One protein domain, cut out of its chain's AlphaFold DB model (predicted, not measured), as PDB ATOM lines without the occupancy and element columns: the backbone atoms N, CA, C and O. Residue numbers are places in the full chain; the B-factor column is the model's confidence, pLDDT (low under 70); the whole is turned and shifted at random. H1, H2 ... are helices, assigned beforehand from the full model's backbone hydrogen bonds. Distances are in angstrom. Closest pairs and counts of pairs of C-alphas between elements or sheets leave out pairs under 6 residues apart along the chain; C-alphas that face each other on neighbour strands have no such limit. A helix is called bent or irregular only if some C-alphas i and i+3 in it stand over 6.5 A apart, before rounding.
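This is residues 76 to 146 of the 166 residues of an uncharacterized protein of candidate division NC10 bacterium (UniProt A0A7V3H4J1). The domain is a long helical hairpin, H3 side by side with H2, with the short helices H1 and H4 at its open end and a loose tail, residues 126 to 142, leading away to the little helix H5. At the other end the turn sticks out: residues 97 to 102 stand free. The printed part has 71 residues, five named helices in the order H1 to H5 and no named strand, and its class is all helix. It is loose, with a radius of gyration of the C-alphas of 15.0 A and spans of 48 by 22 by 15 A.

Find C-alpha 100 at (60.328, -21.313, -67.044); from there H3, residues 100 to 118, runs 26.6 A to C-alpha 118 at (47.064, -6.418, -84.710). It is irregular, with C-alphas 101 and 104 7.9 A apart, and has a kink of 26 degrees near residue 107. Look back to residues 81 to 95 for H2, 21.1 A long, and to residues 76 to 79 for H1. Beyond H3 come H4, residues 122 to 125, and H5, residues 143 to 146, which ends at (29.166, -24.357, -93.380).

H2 is the hub. It touches H3 in a hairpin, opposite ways at a shallow tilt of 9 degrees; the closest C-alphas, of Lys 89 and Val 110, are 5.7 A apart. With residues 81 to 82 alone H2 touches H4, closest at the C-alphas of Gly 81 and Arg 125, 4.9 A. H1 and H2 only just touch, with 3 pairs of C-alphas within 8 A, and only at the corner; Trp 77 and Gly 83 have the closest C-alphas, 5.4 A. H3 and H4 are only just apart, at 8.4 A, and H5 touches no helix. In H2 every O i to N i+4 pair is within hydrogen-bond range, in H3 13 of 15; H1, H4 and H5 are too short for such a pair.

The farthest C-alphas, of Glu 101 and Ala 144, are 48.8 A apart. The printed part has no cut, and the link from H4 to H5, 17 residues, is long. Mean pLDDT of the printed part is 71.9; look for values under 70 at residues 76 to 77, 79, 81 and 120 to 146.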
ATOM      1  N   TYR A  76      32.895 -20.599 -85.223       65.94
ATOM      2  CA  TYR A  76      33.565 -20.451 -86.512       65.94
ATOM      3  C   TYR A  76      34.798 -19.541 -86.433       65.94
ATOM      4  O   TYR A  76      35.758 -19.730 -87.178       65.94
ATOM      5  N   TRP A  77      34.814 -18.607 -85.474       69.19
ATOM      6  CA  TRP A  77      35.939 -17.714 -85.227       69.19
ATOM      7  C   TRP A  77      37.284 -18.436 -85.062       69.19
ATOM      8  O   TRP A  77      38.298 -17.929 -85.540       69.19
ATOM      9  N   LEU A  78      37.295 -19.629 -84.454       70.38
ATOM     10  CA  LEU A  78      38.515 -20.414 -84.236       70.38
ATOM     11  C   LEU A  78      39.230 -20.787 -85.545       70.38
ATOM     12  O   LEU A  78      40.443 -20.974 -85.545       70.38
ATOM     13  N   PHE A  79      38.494 -20.860 -86.657       65.19
ATOM     14  CA  PHE A  79      39.025 -21.218 -87.973       65.19
ATOM     15  C   PHE A  79      39.403 -20.005 -88.835       65.19
ATOM     16  O   PHE A  79      40.022 -20.177 -89.889       65.19
ATOM     17  N   LEU A  80      39.058 -18.786 -88.404       71.69
ATOM     18  CA  LEU A  80      39.525 -17.555 -89.042       71.69
ATOM     19  C   LEU A  80      40.974 -17.268 -88.641       71.69
ATOM     20  O   LEU A  80      41.388 -17.551 -87.518       71.69
ATOM     21  N   GLY A  81      41.722 -16.593 -89.516       69.50
ATOM     22  CA  GLY A  81      43.102 -16.179 -89.244       69.50
ATOM     23  C   GLY A  81      43.269 -15.413 -87.926       69.50
ATOM     24  O   GLY A  81      44.241 -15.637 -87.207       69.50
ATOM     25  N   LYS A  82      42.286 -14.588 -87.528       74.06
ATOM     26  CA  LYS A  82      42.295 -13.945 -86.198       74.06
ATOM     27  C   LYS A  82      42.169 -14.925 -85.028       74.06
ATOM     28  O   LYS A  82      42.840 -14.723 -84.020       74.06
ATOM     29  N   GLY A  83      41.344 -15.963 -85.152       77.12
ATOM     30  CA  GLY A  83      41.219 -17.012 -84.139       77.12
ATOM     31  C   GLY A  83      42.489 -17.839 -84.042       77.12
ATOM     32  O   GLY A  83      42.989 -18.069 -82.945       77.12
ATOM     33  N   LEU A  84      43.088 -18.170 -85.186       78.44
ATOM     34  CA  LEU A  84      44.354 -18.892 -85.231       78.44
ATOM     35  C   LEU A  84      45.498 -18.116 -84.565       78.44
ATOM     36  O   LEU A  84      46.299 -18.711 -83.855       78.44
ATOM     37  N   MET A  85      45.561 -16.792 -84.737       82.00
ATOM     38  CA  MET A  85      46.545 -15.957 -84.035       82.00
ATOM     39  C   MET A  85      46.354 -15.988 -82.515       82.00
ATOM     40  O   MET A  85      47.333 -16.041 -81.771       82.00
ATOM     41  N   VAL A  86      45.106 -15.996 -82.037       83.38
ATOM     42  CA  VAL A  86      44.833 -16.151 -80.603       83.38
ATOM     43  C   VAL A  86      45.214 -17.549 -80.115       83.38
ATOM     44  O   VAL A  86      45.826 -17.664 -79.057       83.38
ATOM     45  N   LEU A  87      44.937 -18.597 -80.894       83.50
ATOM     46  CA  LEU A  87      45.359 -19.966 -80.576       83.50
ATOM     47  C   LEU A  87      46.885 -20.105 -80.542       83.50
ATOM     48  O   LEU A  87      47.414 -20.709 -79.616       83.50
ATOM     49  N   ALA A  88      47.601 -19.496 -81.490       84.38
ATOM     50  CA  ALA A  88      49.060 -19.464 -81.493       84.38
ATOM     51  C   ALA A  88      49.602 -18.765 -80.236       84.38
ATOM     52  O   ALA A  88      50.462 -19.309 -79.547       84.38
ATOM     53  N   LYS A  89      49.039 -17.600 -79.882       86.69
ATOM     54  CA  LYS A  89      49.373 -16.879 -78.644       86.69
ATOM     55  C   LYS A  89      49.138 -17.742 -77.397       86.69
ATOM     56  O   LYS A  89      49.997 -17.787 -76.520       86.69
ATOM     57  N   LEU A  90      47.997 -18.428 -77.321       86.44
ATOM     58  CA  LEU A  90      47.655 -19.335 -76.221       86.44
ATOM     59  C   LEU A  90      48.611 -20.529 -76.141       86.44
ATOM     60  O   LEU A  90      49.041 -20.874 -75.047       86.44
ATOM     61  N   GLY A  91      48.988 -21.118 -77.277       86.00
ATOM     62  CA  GLY A  91      49.951 -22.218 -77.327       86.00
ATOM     63  C   GLY A  91      51.316 -21.820 -76.763       86.00
ATOM     64  O   GLY A  91      51.885 -22.553 -75.960       86.00
ATOM     65  N   ILE A  92      51.802 -20.622 -77.102       86.81
ATOM     66  CA  ILE A  92      53.068 -20.105 -76.557       86.81
ATOM     67  C   ILE A  92      52.936 -19.817 -75.054       86.81
ATOM     68  O   ILE A  92      53.831 -20.162 -74.289       86.81
ATOM     69  N   LEU A  93      51.815 -19.239 -74.607       87.06
ATOM     70  CA  LEU A  93      51.566 -19.002 -73.178       87.06
ATOM     71  C   LEU A  93      51.508 -20.305 -72.369       87.06
ATOM     72  O   LEU A  93      52.048 -20.358 -71.269       87.06
ATOM     73  N   LEU A  94      50.910 -21.363 -72.919       87.75
ATOM     74  CA  LEU A  94      50.882 -22.687 -72.291       87.75
ATOM     75  C   LEU A  94      52.264 -23.348 -72.238       87.75
ATOM     76  O   LEU A  94      52.483 -24.202 -71.386       87.75
ATOM     77  N   ALA A  95      53.201 -22.947 -73.102       86.38
ATOM     78  CA  ALA A  95      54.580 -23.425 -73.070       86.38
ATOM     79  C   ALA A  95      55.415 -22.782 -71.941       86.38
ATOM     80  O   ALA A  95      56.369 -23.394 -71.468       86.38
ATOM     81  N   VAL A  96      55.048 -21.585 -71.463       87.38
ATOM     82  CA  VAL A  96      55.771 -20.851 -70.402       87.38
ATOM     83  C   VAL A  96      56.063 -21.682 -69.142       87.38
ATOM     84  O   VAL A  96      57.217 -21.670 -68.716       87.38
ATOM     85  N   PRO A  97      55.106 -22.415 -68.532       85.62
ATOM     86  CA  PRO A  97      55.398 -23.223 -67.343       85.62
ATOM     87  C   PRO A  97      56.392 -24.366 -67.600       85.62
ATOM     88  O   PRO A  97      57.100 -24.760 -66.681       85.62
ATOM     89  N   PHE A  98      56.480 -24.880 -68.832       88.44
ATOM     90  CA  PHE A  98      57.448 -25.924 -69.195       88.44
ATOM     91  C   PHE A  98      58.851 -25.356 -69.445       88.44
ATOM     92  O   PHE A  98      59.846 -26.028 -69.196       88.44
ATOM     93  N   PHE A  99      58.929 -24.110 -69.911       89.31
ATOM     94  CA  PHE A  99      60.163 -23.405 -70.260       89.31
ATOM     95  C   PHE A  99      60.362 -22.178 -69.357       89.31
ATOM     96  O   PHE A  99      60.525 -21.048 -69.827       89.31
ATOM     97  N   TRP A 100      60.325 -22.393 -68.039       86.44
ATOM     98  CA  TRP A 100      60.328 -21.313 -67.044       86.44
ATOM     99  C   TRP A 100      61.576 -20.419 -67.101       86.44
ATOM    100  O   TRP A 100      61.491 -19.201 -66.911       86.44
ATOM    101  N   GLU A 101      62.729 -21.000 -67.431       89.00
ATOM    102  CA  GLU A 101      63.986 -20.268 -67.624       89.00
ATOM    103  C   GLU A 101      63.910 -19.294 -68.811       89.00
ATOM    104  O   GLU A 101      64.479 -18.206 -68.773       89.00
ATOM    105  N   GLN A 102      63.136 -19.634 -69.847       89.44
ATOM    106  CA  GLN A 102      62.926 -18.791 -71.026       89.44
ATOM    107  C   GLN A 102      61.613 -17.994 -70.968       89.44
ATOM    108  O   GLN A 102      61.210 -17.412 -71.978       89.44
ATOM    109  N   ARG A 103      60.945 -17.910 -69.805       89.88
ATOM    110  CA  ARG A 103      59.634 -17.244 -69.653       89.88
ATOM    111  C   ARG A 103      59.605 -15.834 -70.242       89.88
ATOM    112  O   ARG A 103      58.664 -15.487 -70.945       89.88
ATOM    113  N   LEU A 104      60.653 -15.038 -70.013       90.50
ATOM    114  CA  LEU A 104      60.718 -13.662 -70.502       90.50
ATOM    115  C   LEU A 104      60.772 -13.622 -72.034       90.50
ATOM    116  O   LEU A 104      60.029 -12.868 -72.657       90.50
ATOM    117  N   ALA A 105      61.595 -14.480 -72.643       91.31
ATOM    118  CA  ALA A 105      61.678 -14.603 -74.094       91.31
ATOM    119  C   ALA A 105      60.340 -15.060 -74.695       91.31
ATOM    120  O   ALA A 105      59.881 -14.487 -75.679       91.31
ATOM    121  N   LEU A 106      59.664 -16.029 -74.072       89.00
ATOM    122  CA  LEU A 106      58.351 -16.498 -74.522       89.00
ATOM    123  C   LEU A 106      57.279 -15.408 -74.431       89.00
ATOM    124  O   LEU A 106      56.503 -15.235 -75.370       89.00
ATOM    125  N   LEU A 107      57.257 -14.626 -73.348       89.94
ATOM    126  CA  LEU A 107      56.337 -13.495 -73.205       89.94
ATOM    127  C   LEU A 107      56.628 -12.385 -74.230       89.94
ATOM    128  O   LEU A 107      55.695 -11.782 -74.763       89.94
ATOM    129  N   LEU A 108      57.896 -12.148 -74.573       92.25
ATOM    130  CA  LEU A 108      58.272 -11.233 -75.655       92.25
ATOM    131  C   LEU A 108      57.812 -11.745 -77.023       92.25
ATOM    132  O   LEU A 108      57.230 -10.983 -77.793       92.25
ATOM    133  N   VAL A 109      57.990 -13.035 -77.314       92.06
ATOM    134  CA  VAL A 109      57.469 -13.649 -78.546       92.06
ATOM    135  C   VAL A 109      55.948 -13.499 -78.609       92.06
ATOM    136  O   VAL A 109      55.412 -13.094 -79.639       92.06
ATOM    137  N   VAL A 110      55.247 -13.734 -77.499       90.81
ATOM    138  CA  VAL A 110      53.802 -13.497 -77.385       90.81
ATOM    139  C   VAL A 110      53.438 -12.043 -77.706       90.81
ATOM    140  O   VAL A 110      52.473 -11.810 -78.438       90.81
ATOM    141  N   MET A 111      54.196 -11.068 -77.195       90.88
ATOM    142  CA  MET A 111      53.997  -9.646 -77.496       90.88
ATOM    143  C   MET A 111      54.169  -9.361 -78.993       90.88
ATOM    144  O   MET A 111      53.322  -8.703 -79.599       90.88
ATOM    145  N   VAL A 112      55.232  -9.889 -79.606       89.25
ATOM    146  CA  VAL A 112      55.518  -9.720 -81.038       89.25
ATOM    147  C   VAL A 112      54.393 -10.314 -81.880       89.25
ATOM    148  O   VAL A 112      53.848  -9.624 -82.740       89.25
ATOM    149  N   VAL A 113      53.976 -11.550 -81.594       85.81
ATOM    150  CA  VAL A 113      52.858 -12.210 -82.284       85.81
ATOM    151  C   VAL A 113      51.569 -11.393 -82.142       85.81
ATOM    152  O   VAL A 113      50.852 -11.196 -83.124       85.81
ATOM    153  N   ALA A 114      51.281 -10.860 -80.951       85.25
ATOM    154  CA  ALA A 114      50.102 -10.025 -80.718       85.25
ATOM    155  C   ALA A 114      50.146  -8.694 -81.493       85.25
ATOM    156  O   ALA A 114      49.118  -8.249 -82.018       85.25
ATOM    157  N   SER A 115      51.322  -8.071 -81.583       85.38
ATOM    158  CA  SER A 115      51.542  -6.835 -82.337       85.38
ATOM    159  C   SER A 115      51.376  -7.067 -83.841       85.38
ATOM    160  O   SER A 115      50.551  -6.417 -84.486       85.38
ATOM    161  N   VAL A 116      52.050  -8.084 -84.386       84.25
ATOM    162  CA  VAL A 116      51.931  -8.482 -85.798       84.25
ATOM    163  C   VAL A 116      50.482  -8.838 -86.139       84.25
ATOM    164  O   VAL A 116      49.939  -8.345 -87.127       84.25
ATOM    165  N   GLY A 117      49.816  -9.621 -85.286       77.88
ATOM    166  CA  GLY A 117      48.403  -9.963 -85.450       77.88
ATOM    167  C   GLY A 117      47.478  -8.740 -85.456       77.88
ATOM    168  O   GLY A 117      46.454  -8.745 -86.140       77.88
ATOM    169  N   SER A 118      47.839  -7.665 -84.749       76.75
ATOM    170  CA  SER A 118      47.064  -6.418 -84.710       76.75
ATOM    171  C   SER A 118      47.236  -5.559 -85.966       76.75
ATOM    172  O   SER A 118      46.292  -4.869 -86.347       76.75
ATOM    173  N   HIS A 119      48.389  -5.642 -86.633       77.62
ATOM    174  CA  HIS A 119      48.665  -4.970 -87.911       77.62
ATOM    175  C   HIS A 119      48.317  -5.821 -89.141       77.62
ATOM    176  O   HIS A 119      48.562  -5.417 -90.278       77.62
ATOM    177  N   MET A 120      47.725  -6.998 -88.936       63.75
ATOM    178  CA  MET A 120      47.414  -7.914 -90.022       63.75
ATOM    179  C   MET A 120      46.309  -7.342 -90.939       63.75
ATOM    180  O   MET A 120      45.220  -7.010 -90.456       63.75
ATOM    181  N   PRO A 121      46.540  -7.242 -92.265       60.19
ATOM    182  CA  PRO A 121      45.546  -6.702 -93.186       60.19
ATOM    183  C   PRO A 121      44.270  -7.554 -93.213       60.19
ATOM    184  O   PRO A 121      44.317  -8.779 -93.072       60.19
ATOM    185  N   ALA A 122      43.119  -6.907 -93.440       59.94
ATOM    186  CA  ALA A 122      41.786  -7.514 -93.324       59.94
ATOM    187  C   ALA A 122      41.629  -8.837 -94.100       59.94
ATOM    188  O   ALA A 122      40.978  -9.758 -93.607       59.94
ATOM    189  N   ARG A 123      42.303  -8.973 -95.251       57.72
ATOM    190  CA  ARG A 123      42.347 -10.200 -96.066       57.72
ATOM    191  C   ARG A 123      42.779 -11.444 -95.284       57.72
ATOM    192  O   ARG A 123      42.173 -12.494 -95.429       57.72
ATOM    193  N   TYR A 124      43.767 -11.324 -94.402       59.12
ATOM    194  CA  TYR A 124      44.228 -12.459 -93.602       59.12
ATOM    195  C   TYR A 124      43.406 -12.650 -92.329       59.12
ATOM    196  O   TYR A 124      43.249 -13.766 -91.840       59.12
ATOM    197  N   ARG A 125      42.819 -11.568 -91.811       58.78
ATOM    198  CA  ARG A 125      41.946 -11.614 -90.636       58.78
ATOM    199  C   ARG A 125      40.664 -12.415 -90.892       58.78
ATOM    200  O   ARG A 125      40.167 -13.063 -89.974       58.78
ATOM    201  N   HIS A 126      40.154 -12.375 -92.125       58.47
ATOM    202  CA  HIS A 126      38.963 -13.103 -92.584       58.47
ATOM    203  C   HIS A 126      39.295 -14.345 -93.431       58.47
ATOM    204  O   HIS A 126      38.402 -14.963 -94.009       58.47
ATOM    205  N   TYR A 127      40.571 -14.731 -93.506       53.78
ATOM    206  CA  TYR A 127      40.970 -15.965 -94.171       53.78
ATOM    207  C   TYR A 127      40.538 -17.159 -93.324       53.78
ATOM    208  O   TYR A 127      40.949 -17.282 -92.169       53.78
ATOM    209  N   SER A 128      39.695 -18.022 -93.885       55.62
ATOM    210  CA  SER A 128      39.291 -19.266 -93.241       55.62
ATOM    211  C   SER A 128      40.216 -20.383 -93.696       55.62
ATOM    212  O   SER A 128      40.252 -20.719 -94.882       55.62
ATOM    213  N   LEU A 129      40.960 -20.983 -92.763       56.50
ATOM    214  CA  LEU A 129      41.841 -22.112 -93.082       56.50
ATOM    215  C   LEU A 129      41.065 -23.355 -93.528       56.50
ATOM    216  O   LEU A 129      41.576 -24.133 -94.330       56.50
ATOM    217  N   LEU A 130      39.834 -23.519 -93.036       53.94
ATOM    218  CA  LEU A 130      38.968 -24.648 -93.376       53.94
ATOM    219  C   LEU A 130      38.536 -24.604 -94.846       53.94
ATOM    220  O   LEU A 130      38.510 -25.630 -95.519       53.94
ATOM    221  N   HIS A 131      38.232 -23.407 -95.347       52.16
ATOM    222  CA  HIS A 131      37.814 -23.199 -96.731       52.16
ATOM    223  C   HIS A 131      38.988 -22.853 -97.657       52.16
ATOM    224  O   HIS A 131      38.844 -22.983 -98.869       52.16
ATOM    225  N   ARG A 132      40.150 -22.468 -97.099       58.78
ATOM    226  CA  ARG A 132      41.333 -21.916 -97.794       58.78
ATOM    227  C   ARG A 132      41.009 -20.701 -98.672       58.78
ATOM    228  O   ARG A 132      41.584 -20.526 -99.741       58.78
ATOM    229  N   ARG A 133      40.062 -19.865 -98.237       52.72
ATOM    230  CA  ARG A 133      39.638 -18.650 -98.956       52.72
ATOM    231  C   ARG A 133      39.436 -17.505 -97.978       52.72
ATOM    232  O   ARG A 133      39.138 -17.720 -96.799       52.72
ATOM    233  N   VAL A 134      39.585 -16.282 -98.479       54.88
ATOM    234  CA  VAL A 134      39.121 -15.083 -97.778       54.88
ATOM    235  C   VAL A 134      37.602 -15.089 -97.856       54.88
ATOM    236  O   VAL A 134      37.054 -15.003 -98.949       54.88
ATOM    237  N   ILE A 135      36.925 -15.227 -96.719       56.56
ATOM    238  CA  ILE A 135      35.464 -15.174 -96.699       56.56
ATOM    239  C   ILE A 135      35.069 -13.721 -96.481       56.56
ATOM    240  O   ILE A 135      35.367 -13.131 -95.438       56.56
ATOM    241  N   GLY A 136      34.442 -13.132 -97.500       47.50
ATOM    242  CA  GLY A 136      33.869 -11.799 -97.398       47.50
ATOM    243  C   GLY A 136      32.770 -11.761 -96.326       47.50
ATOM    244  O   GLY A 136      32.112 -12.779 -96.104       47.50
ATOM    245  N   PRO A 137      32.533 -10.609 -95.668       46.19
ATOM    246  CA  PRO A 137      31.516 -10.478 -94.622       46.19
ATOM    247  C   PRO A 137      30.130 -10.974 -95.045       46.19
ATOM    248  O   PRO A 137      29.414 -11.514 -94.210       46.19
ATOM    249  N   GLU A 138      29.782 -10.836 -96.328       43.56
ATOM    250  CA  GLU A 138      28.496 -11.267 -96.884       43.56
ATOM    251  C   GLU A 138      28.432 -12.770 -97.198       43.56
ATOM    252  O   GLU A 138      27.391 -13.399 -97.035       43.56
ATOM    253  N   GLU A 139      29.556 -13.389 -97.561       45.88
ATOM    254  CA  GLU A 139      29.614 -14.812 -97.923       45.88
ATOM    255  C   GLU A 139      29.670 -15.724 -96.685       45.88
ATOM    256  O   GLU A 139      29.149 -16.840 -96.701       45.88
ATOM    257  N   SER A 140      30.185 -15.217 -95.554       45.69
ATOM    258  CA  SER A 140      30.066 -15.884 -94.245       45.69
ATOM    259  C   SER A 140      28.625 -16.004 -93.729       45.69
ATOM    260  O   SER A 140      28.394 -16.746 -92.776       45.69
ATOM    261  N   LEU A 141      27.661 -15.292 -94.330       47.00
ATOM    262  CA  LEU A 141      26.258 -15.245 -93.889       47.00
ATOM    263  C   LEU A 141      25.411 -16.407 -94.427       47.00
ATOM    264  O   LEU A 141      24.294 -16.612 -93.957       47.00
ATOM    265  N   HIS A 142      25.910 -17.181 -95.400       43.16
ATOM    266  CA  HIS A 142      25.129 -18.264 -95.992       43.16
ATOM    267  C   HIS A 142      25.380 -19.603 -95.269       43.16
ATOM    268  O   HIS A 142      26.471 -20.171 -95.381       43.16
ATOM    269  N   PRO A 143      24.365 -20.208 -94.611       46.62
ATOM    270  CA  PRO A 143      24.500 -21.507 -93.933       46.62
ATOM    271  C   PRO A 143      24.894 -22.663 -94.875       46.62
ATOM    272  O   PRO A 143      25.301 -23.730 -94.417       46.62
ATOM    273  N   ALA A 144      24.832 -22.445 -96.193       46.00
ATOM    274  CA  ALA A 144      25.307 -23.368 -97.220       46.00
ATOM    275  C   ALA A 144      26.845 -23.505 -97.274       46.00
ATOM    276  O   ALA A 144      27.348 -24.540 -97.708       46.00
ATOM    277  N   VAL A 145      27.609 -22.503 -96.818       52.12
ATOM    278  CA  VAL A 145      29.086 -22.552 -96.803       52.12
ATOM    279  C   VAL A 145      29.602 -23.433 -95.657       52.12
ATOM    280  O   VAL A 145      30.618 -24.110 -95.805       52.12
ATOM    281  N   VAL A 146      28.865 -23.493 -94.540       50.56
ATOM    282  CA  VAL A 146      29.166 -24.357 -93.380       50.56
ATOM    283  C   VAL A 146      28.788 -25.822 -93.642       50.56
ATOM    284  O   VAL A 146      29.413 -26.720 -93.083       50.56
TER     285      VAL A 146